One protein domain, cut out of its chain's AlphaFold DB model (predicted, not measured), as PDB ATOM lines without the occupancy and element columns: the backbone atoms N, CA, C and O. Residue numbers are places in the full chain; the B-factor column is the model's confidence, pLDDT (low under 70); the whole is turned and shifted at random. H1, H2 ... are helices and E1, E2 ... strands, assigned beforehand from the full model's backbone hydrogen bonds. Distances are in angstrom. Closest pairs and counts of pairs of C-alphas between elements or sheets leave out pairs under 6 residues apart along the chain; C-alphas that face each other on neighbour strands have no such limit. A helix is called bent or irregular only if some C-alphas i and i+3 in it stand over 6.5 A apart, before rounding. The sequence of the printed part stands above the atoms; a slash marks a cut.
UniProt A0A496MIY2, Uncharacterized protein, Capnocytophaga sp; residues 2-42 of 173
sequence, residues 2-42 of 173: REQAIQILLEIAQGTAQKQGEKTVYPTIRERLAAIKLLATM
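This is residues 2 to 42 of the 173 residues of an uncharacterized protein of Capnocytophaga sp (UniProt A0A496MIY2). Two helices of equal length, H1 and H2, make a V that is narrow where H1 ends and H2 begins, and a small hairpin of two short strands, E1 and E2, lies beyond this narrow end. The hairpin and the far end of H2 mark the two ends of the longest axis, and the chain goes out along H1, turns through the hairpin and comes back along H2. The printed part has 41 residues, with two named helices and two named strands in the order H1, E1, E2, H2; the sheet has the order E1 - E2 and is antiparallel, and the class is mostly helix. It is only just compact, close to loose, with a radius of gyration of the C-alphas of 10.4 A. The C-alphas span 33 by 22 by 11 A, an outline that is only just flat.

Start at the first printed residue with H1, residues 2 to 14, and look near its last residues, at Ala 13, for the place where it touches H2, residues 29 to 41. H1 and H2 touch, with 16 pairs of C-alphas within 8 A. Their closest C-alphas are those of Ala 13 and Arg 32, 4.5 A apart. Their lines stand at a steep tilt of 41 degrees. They run opposite ways, and their centres are 10.2 A apart. Between the helices along the chain, look for E1, residues 18 to 20, and E2, residues 23 to 25, which form a hairpin. They are antiparallel neighbours, with an angle of 139 degrees between their N-to-C directions. The C-alphas of Lys 19 and Thr 24 face each other at 4.6 A. In the backbone, N of Gln 18 and O of Val 25 are 2.8 A apart, within hydrogen-bond range, and so are N of Val 25 and O of Gln 18, also at 2.8 A. H1 and E2 are apart, with no C-alpha of the one within 8 A of the other, and so are E1 and H2. In H1 and H2 every O i to N i+4 pair is within hydrogen-bond range, and neither helix is bent.

Find C-alpha 2 at (16.665, -16.866, -33.402); from there H1 runs through 13 residues, Arg 2 to Gln 14, and measures 18.5 A from first to last C-alpha. Its last C-alpha, 14, is at (0.740, -21.460, -41.672). Go on to Gln 18, where E1 begins; it has three residues, 18 to 20, and is 6.1 A long from first to last C-alpha. E2, residues 23 to 25, then begins at C-alpha 23, at (-8.463, -7.880, -32.568), and is 6.2 A long. H2 begins at Ile 29 and runs through 13 residues to Thr 41, also 18.5 A from first to last C-alpha; look for C-alpha 41 at (16.730, -18.443, -47.047).

The two C-alphas farthest apart in the domain are those of Glu 22, in the link between E1 and E2, and Thr 41, the last residue of H2, at 33.0 A. Compare the first and last printed residues: the C-alphas of Arg 2 and Met 42 are 10.4 A apart. The residues run from 2 to 42, and the printed part has no cut. The links from H1 to E1, from E1 to E2 and from E2 to H2 are tight, with three, two and three residues between the elements, and no link is long. In the B-factor column of this predicted model you find the pLDDT; its mean over the printed part is 93.5, and no printed residue is under 70.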
ATOM      1  N   ARG A   2      16.885 -16.307 -32.049       85.25
ATOM      2  CA  ARG A   2      16.665 -16.866 -33.402       85.25
ATOM      3  C   ARG A   2      15.505 -17.873 -33.477       85.25
ATOM      4  O   ARG A   2      14.738 -17.841 -34.427       85.25
ATOM      5  N   GLU A   3      15.355 -18.728 -32.469       86.81
ATOM      6  CA  GLU A   3      14.305 -19.759 -32.421       86.81
ATOM      7  C   GLU A   3      12.889 -19.173 -32.335       86.81
ATOM      8  O   GLU A   3      12.004 -19.620 -33.057       86.81
ATOM      9  N   GLN A   4      12.690 -18.117 -31.539       90.31
ATOM     10  CA  GLN A   4      11.405 -17.411 -31.446       90.31
ATOM     11  C   GLN A   4      11.017 -16.780 -32.787       90.31
ATOM     12  O   GLN A   4       9.871 -16.889 -33.213       90.31
ATOM     13  N   ALA A   5      11.978 -16.176 -33.493       90.94
ATOM     14  CA  ALA A   5      11.733 -15.618 -34.821       90.94
ATOM     15  C   ALA A   5      11.310 -16.703 -35.825       90.94
ATOM     16  O   ALA A   5      10.376 -16.498 -36.596       90.94
ATOM     17  N   ILE A   6      11.946 -17.878 -35.782       91.94
ATOM     18  CA  ILE A   6      11.569 -19.021 -36.627       91.94
ATOM     19  C   ILE A   6      10.151 -19.495 -36.295       91.94
ATOM     20  O   ILE A   6       9.375 -19.763 -37.208       91.94
ATOM     21  N   GLN A   7       9.796 -19.572 -35.011       92.50
ATOM     22  CA  GLN A   7       8.461 -19.985 -34.582       92.50
ATOM     23  C   GLN A   7       7.375 -19.015 -35.064       92.50
ATOM     24  O   GLN A   7       6.380 -19.451 -35.639       92.50
ATOM     25  N   ILE A   8       7.607 -17.708 -34.929       93.19
ATOM     26  CA  ILE A   8       6.685 -16.678 -35.425       93.19
ATOM     27  C   ILE A   8       6.558 -16.751 -36.954       93.19
ATOM     28  O   ILE A   8       5.454 -16.689 -37.491       93.19
ATOM     29  N   LEU A   9       7.670 -16.921 -37.678       93.81
ATOM     30  CA  LEU A   9       7.644 -17.072 -39.137       93.81
ATOM     31  C   LEU A   9       6.873 -18.323 -39.574       93.81
ATOM     32  O   LEU A   9       6.152 -18.274 -40.568       93.81
ATOM     33  N   LEU A  10       6.994 -19.427 -38.833       94.12
ATOM     34  CA  LEU A  10       6.227 -20.651 -39.070       94.12
ATOM     35  C   LEU A  10       4.726 -20.433 -38.856       94.12
ATOM     36  O   LEU A  10       3.929 -20.865 -39.684       94.12
ATOM     37  N   GLU A  11       4.344 -19.742 -37.784       94.44
ATOM     38  CA  GLU A  11       2.952 -19.375 -37.501       94.44
ATOM     39  C   GLU A  11       2.366 -18.485 -38.607       94.44
ATOM     40  O   GLU A  11       1.295 -18.777 -39.149       94.44
ATOM     41  N   ILE A  12       3.116 -17.460 -39.030       95.75
ATOM     42  CA  ILE A  12       2.725 -16.604 -40.157       95.75
ATOM     43  C   ILE A  12       2.568 -17.448 -41.415       95.75
ATOM     44  O   ILE A  12       1.516 -17.376 -42.039       95.75
ATOM     45  N   ALA A  13       3.555 -18.273 -41.772       95.25
ATOM     46  CA  ALA A  13       3.519 -19.111 -42.971       95.25
ATOM     47  C   ALA A  13       2.312 -20.067 -42.994       95.25
ATOM     48  O   ALA A  13       1.699 -20.257 -44.046       95.25
ATOM     49  N   GLN A  14       1.933 -20.620 -41.837       95.81
ATOM     50  CA  GLN A  14       0.740 -21.460 -41.672       95.81
ATOM     51  C   GLN A  14      -0.572 -20.674 -41.795       95.81
ATOM     52  O   GLN A  14      -1.626 -21.264 -42.026       95.81
ATOM     53  N   GLY A  15      -0.522 -19.350 -41.669       95.56
ATOM     54  CA  GLY A  15      -1.698 -18.499 -41.703       95.56
ATOM     55  C   GLY A  15      -2.467 -18.472 -40.390       95.56
ATOM     56  O   GLY A  15      -3.675 -18.242 -40.407       95.56
ATOM     57  N   THR A  16      -1.809 -18.744 -39.260       95.06
ATOM     58  CA  THR A  16      -2.488 -18.757 -37.961       95.06
ATOM     59  C   THR A  16      -2.926 -17.354 -37.556       95.06
ATOM     60  O   THR A  16      -2.249 -16.368 -37.842       95.06
ATOM     61  N   ALA A  17      -4.061 -17.270 -36.864       89.62
ATOM     62  CA  ALA A  17      -4.617 -16.008 -36.406       89.62
ATOM     63  C   ALA A  17      -3.690 -15.350 -35.367       89.62
ATOM     64  O   ALA A  17      -3.329 -15.976 -34.369       89.62
ATOM     65  N   GLN A  18      -3.328 -14.089 -35.588       89.50
ATOM     66  CA  GLN A  18      -2.490 -13.304 -34.688       89.50
ATOM     67  C   GLN A  18      -3.351 -12.378 -33.831       89.50
ATOM     68  O   GLN A  18      -4.302 -11.760 -34.310       89.50
ATOM     69  N   LYS A  19      -3.023 -12.273 -32.542       90.75
ATOM     70  CA  LYS A  19      -3.670 -11.325 -31.630       90.75
ATOM     71  C   LYS A  19      -2.983  -9.969 -31.758       90.75
ATOM     72  O   LYS A  19      -1.872  -9.785 -31.272       90.75
ATOM     73  N   GLN A  20      -3.648  -9.025 -32.415       88.31
ATOM     74  CA  GLN A  20      -3.241  -7.627 -32.487       88.31
ATOM     75  C   GLN A  20      -4.067  -6.838 -31.462       88.31
ATOM     76  O   GLN A  20      -5.099  -6.242 -31.780       88.31
ATOM     77  N   GLY A  21      -3.642  -6.914 -30.197       90.62
ATOM     78  CA  GLY A  21      -4.400  -6.384 -29.062       90.62
ATOM     79  C   GLY A  21      -5.740  -7.105 -28.906       90.62
ATOM     80  O   GLY A  21      -5.784  -8.328 -28.780       90.62
ATOM     81  N   GLU A  22      -6.837  -6.352 -28.955       92.88
ATOM     82  CA  GLU A  22      -8.200  -6.896 -28.854       92.88
ATOM     83  C   GLU A  22      -8.653  -7.629 -30.125       92.88
ATOM     84  O   GLU A  22      -9.531  -8.495 -30.079       92.88
ATOM     85  N   LYS A  23      -8.055  -7.313 -31.280       92.88
ATOM     86  CA  LYS A  23      -8.463  -7.880 -32.568       92.88
ATOM     87  C   LYS A  23      -7.635  -9.107 -32.906       92.88
ATOM     88  O   LYS A  23      -6.435  -9.174 -32.664       92.88
ATOM     89  N   THR A  24      -8.294 -10.095 -33.501       94.44
ATOM     90  CA  THR A  24      -7.613 -11.259 -34.074       94.44
ATOM     91  C   THR A  24      -7.539 -11.061 -35.581       94.44
ATOM     92  O   THR A  24      -8.577 -10.980 -36.234       94.44
ATOM     93  N   VAL A  25      -6.327 -10.945 -36.116       95.69
ATOM     94  CA  VAL A  25      -6.066 -10.657 -37.529       95.69
ATOM     95  C   VAL A  25      -5.368 -11.855 -38.159       95.69
ATOM     96  O   VAL A  25      -4.501 -12.476 -37.549       95.69
ATOM     97  N   TYR A  26      -5.758 -12.199 -39.381       96.12
ATOM     98  CA  TYR A  26      -5.096 -13.245 -40.151       96.12
ATOM     99  C   TYR A  26      -4.035 -12.639 -41.071       96.12
ATOM    100  O   TYR A  26      -4.301 -11.609 -41.694       96.12
ATOM    101  N   PRO A  27      -2.865 -13.282 -41.216       96.62
ATOM    102  CA  PRO A  27      -1.833 -12.805 -42.120       96.62
ATOM    103  C   PRO A  27      -2.286 -12.915 -43.581       96.62
ATOM    104  O   PRO A  27      -2.868 -13.908 -44.045       96.62
ATOM    105  N   THR A  28      -1.980 -11.874 -44.340       97.25
ATOM    106  CA  THR A  28      -2.277 -11.775 -45.768       97.25
ATOM    107  C   THR A  28      -1.465 -12.792 -46.576       97.25
ATOM    108  O   THR A  28      -0.463 -13.346 -46.125       97.25
ATOM    109  N   ILE A  29      -1.878 -13.062 -47.820       97.75
ATOM    110  CA  ILE A  29      -1.140 -13.980 -48.714       97.75
ATOM    111  C   ILE A  29       0.300 -13.487 -48.941       97.75
ATOM    112  O   ILE A  29       1.228 -14.290 -48.998       97.75
ATOM    113  N   ARG A  30       0.506 -12.165 -49.031       98.06
ATOM    114  CA  ARG A  30       1.835 -11.572 -49.245       98.06
ATOM    115  C   ARG A  30       2.762 -11.819 -48.059       98.06
ATOM    116  O   ARG A  30       3.901 -12.222 -48.267       98.06
ATOM    117  N   GLU A  31       2.263 -11.638 -46.840       96.06
ATOM    118  CA  GLU A  31       3.023 -11.888 -45.609       96.06
ATOM    119  C   GLU A  31       3.366 -13.369 -45.454       96.06
ATOM    120  O   GLU A  31       4.507 -13.708 -45.150       96.06
ATOM    121  N   ARG A  32       2.416 -14.257 -45.767       97.44
ATOM    122  CA  ARG A  32       2.652 -15.706 -45.792       97.44
ATOM    123  C   ARG A  32       3.775 -16.086 -46.748       97.44
ATOM    124  O   ARG A  32       4.703 -16.793 -46.365       97.44
ATOM    125  N   LEU A  33       3.728 -15.579 -47.981       97.88
ATOM    126  CA  LEU A  33       4.770 -15.834 -48.977       97.88
ATOM    127  C   LEU A  33       6.119 -15.239 -48.566       97.88
ATOM    128  O   LEU A  33       7.148 -15.875 -48.785       97.88
ATOM    129  N   ALA A  34       6.133 -14.047 -47.967       97.00
ATOM    130  CA  ALA A  34       7.354 -13.443 -47.445       97.00
ATOM    131  C   ALA A  34       7.966 -14.299 -46.325       97.00
ATOM    132  O   ALA A  34       9.162 -14.578 -46.364       97.00
ATOM    133  N   ALA A  35       7.151 -14.794 -45.389       96.06
ATOM    134  CA  ALA A  35       7.605 -15.670 -44.314       96.06
ATOM    135  C   ALA A  35       8.184 -16.989 -44.847       96.06
ATOM    136  O   ALA A  35       9.268 -17.393 -44.433       96.06
ATOM    137  N   ILE A  36       7.516 -17.618 -45.822       95.19
ATOM    138  CA  ILE A  36       8.014 -18.836 -46.483       95.19
ATOM    139  C   ILE A  36       9.359 -18.575 -47.172       95.19
ATOM    140  O   ILE A  36      10.290 -19.363 -47.017       95.19
ATOM    141  N   LYS A  37       9.489 -17.461 -47.906       96.06
ATOM    142  CA  LYS A  37      10.752 -17.085 -48.562       96.06
ATOM    143  C   LYS A  37      11.872 -16.891 -47.545       96.06
ATOM    144  O   LYS A  37      12.956 -17.427 -47.741       96.06
ATOM    145  N   LEU A  38      11.605 -16.178 -46.450       94.69
ATOM    146  CA  LEU A  38      12.585 -15.974 -45.384       94.69
ATOM    147  C   LEU A  38      13.010 -17.306 -44.761       94.69
ATOM    148  O   LEU A  38      14.206 -17.576 -44.686       94.69
ATOM    149  N   LEU A  39      12.060 -18.177 -44.408       92.56
ATOM    150  CA  LEU A  39      12.357 -19.517 -43.889       92.56
ATOM    151  C   LEU A  39      13.218 -20.340 -44.857       92.56
ATOM    152  O   LEU A  39      14.141 -21.015 -44.412       92.56
ATOM    153  N   ALA A  40      12.967 -20.246 -46.166       90.62
ATOM    154  CA  ALA A  40      13.768 -20.926 -47.183       90.62
ATOM    155  C   ALA A  40      15.201 -20.373 -47.287       90.62
ATOM    156  O   ALA A  40      16.133 -21.135 -47.534       90.62
ATOM    157  N   THR A  41      15.391 -19.065 -47.081       90.88
ATOM    158  CA  THR A  41      16.730 -18.443 -47.047       90.88
ATOM    159  C   THR A  41      17.493 -18.718 -45.753       90.88
ATOM    160  O   THR A  41      18.711 -18.560 -45.712       90.88
ATOM    161  N   MET A  42      16.802 -19.122 -44.681       88.38
ATOM    162  CA  MET A  42      17.452 -19.436 -43.416       88.38
ATOM    163  C   MET A  42      18.192 -20.772 -43.517       88.38
ATOM    164  O   MET A  42      17.599 -21.847 -43.607       88.38
TER     165      MET A  42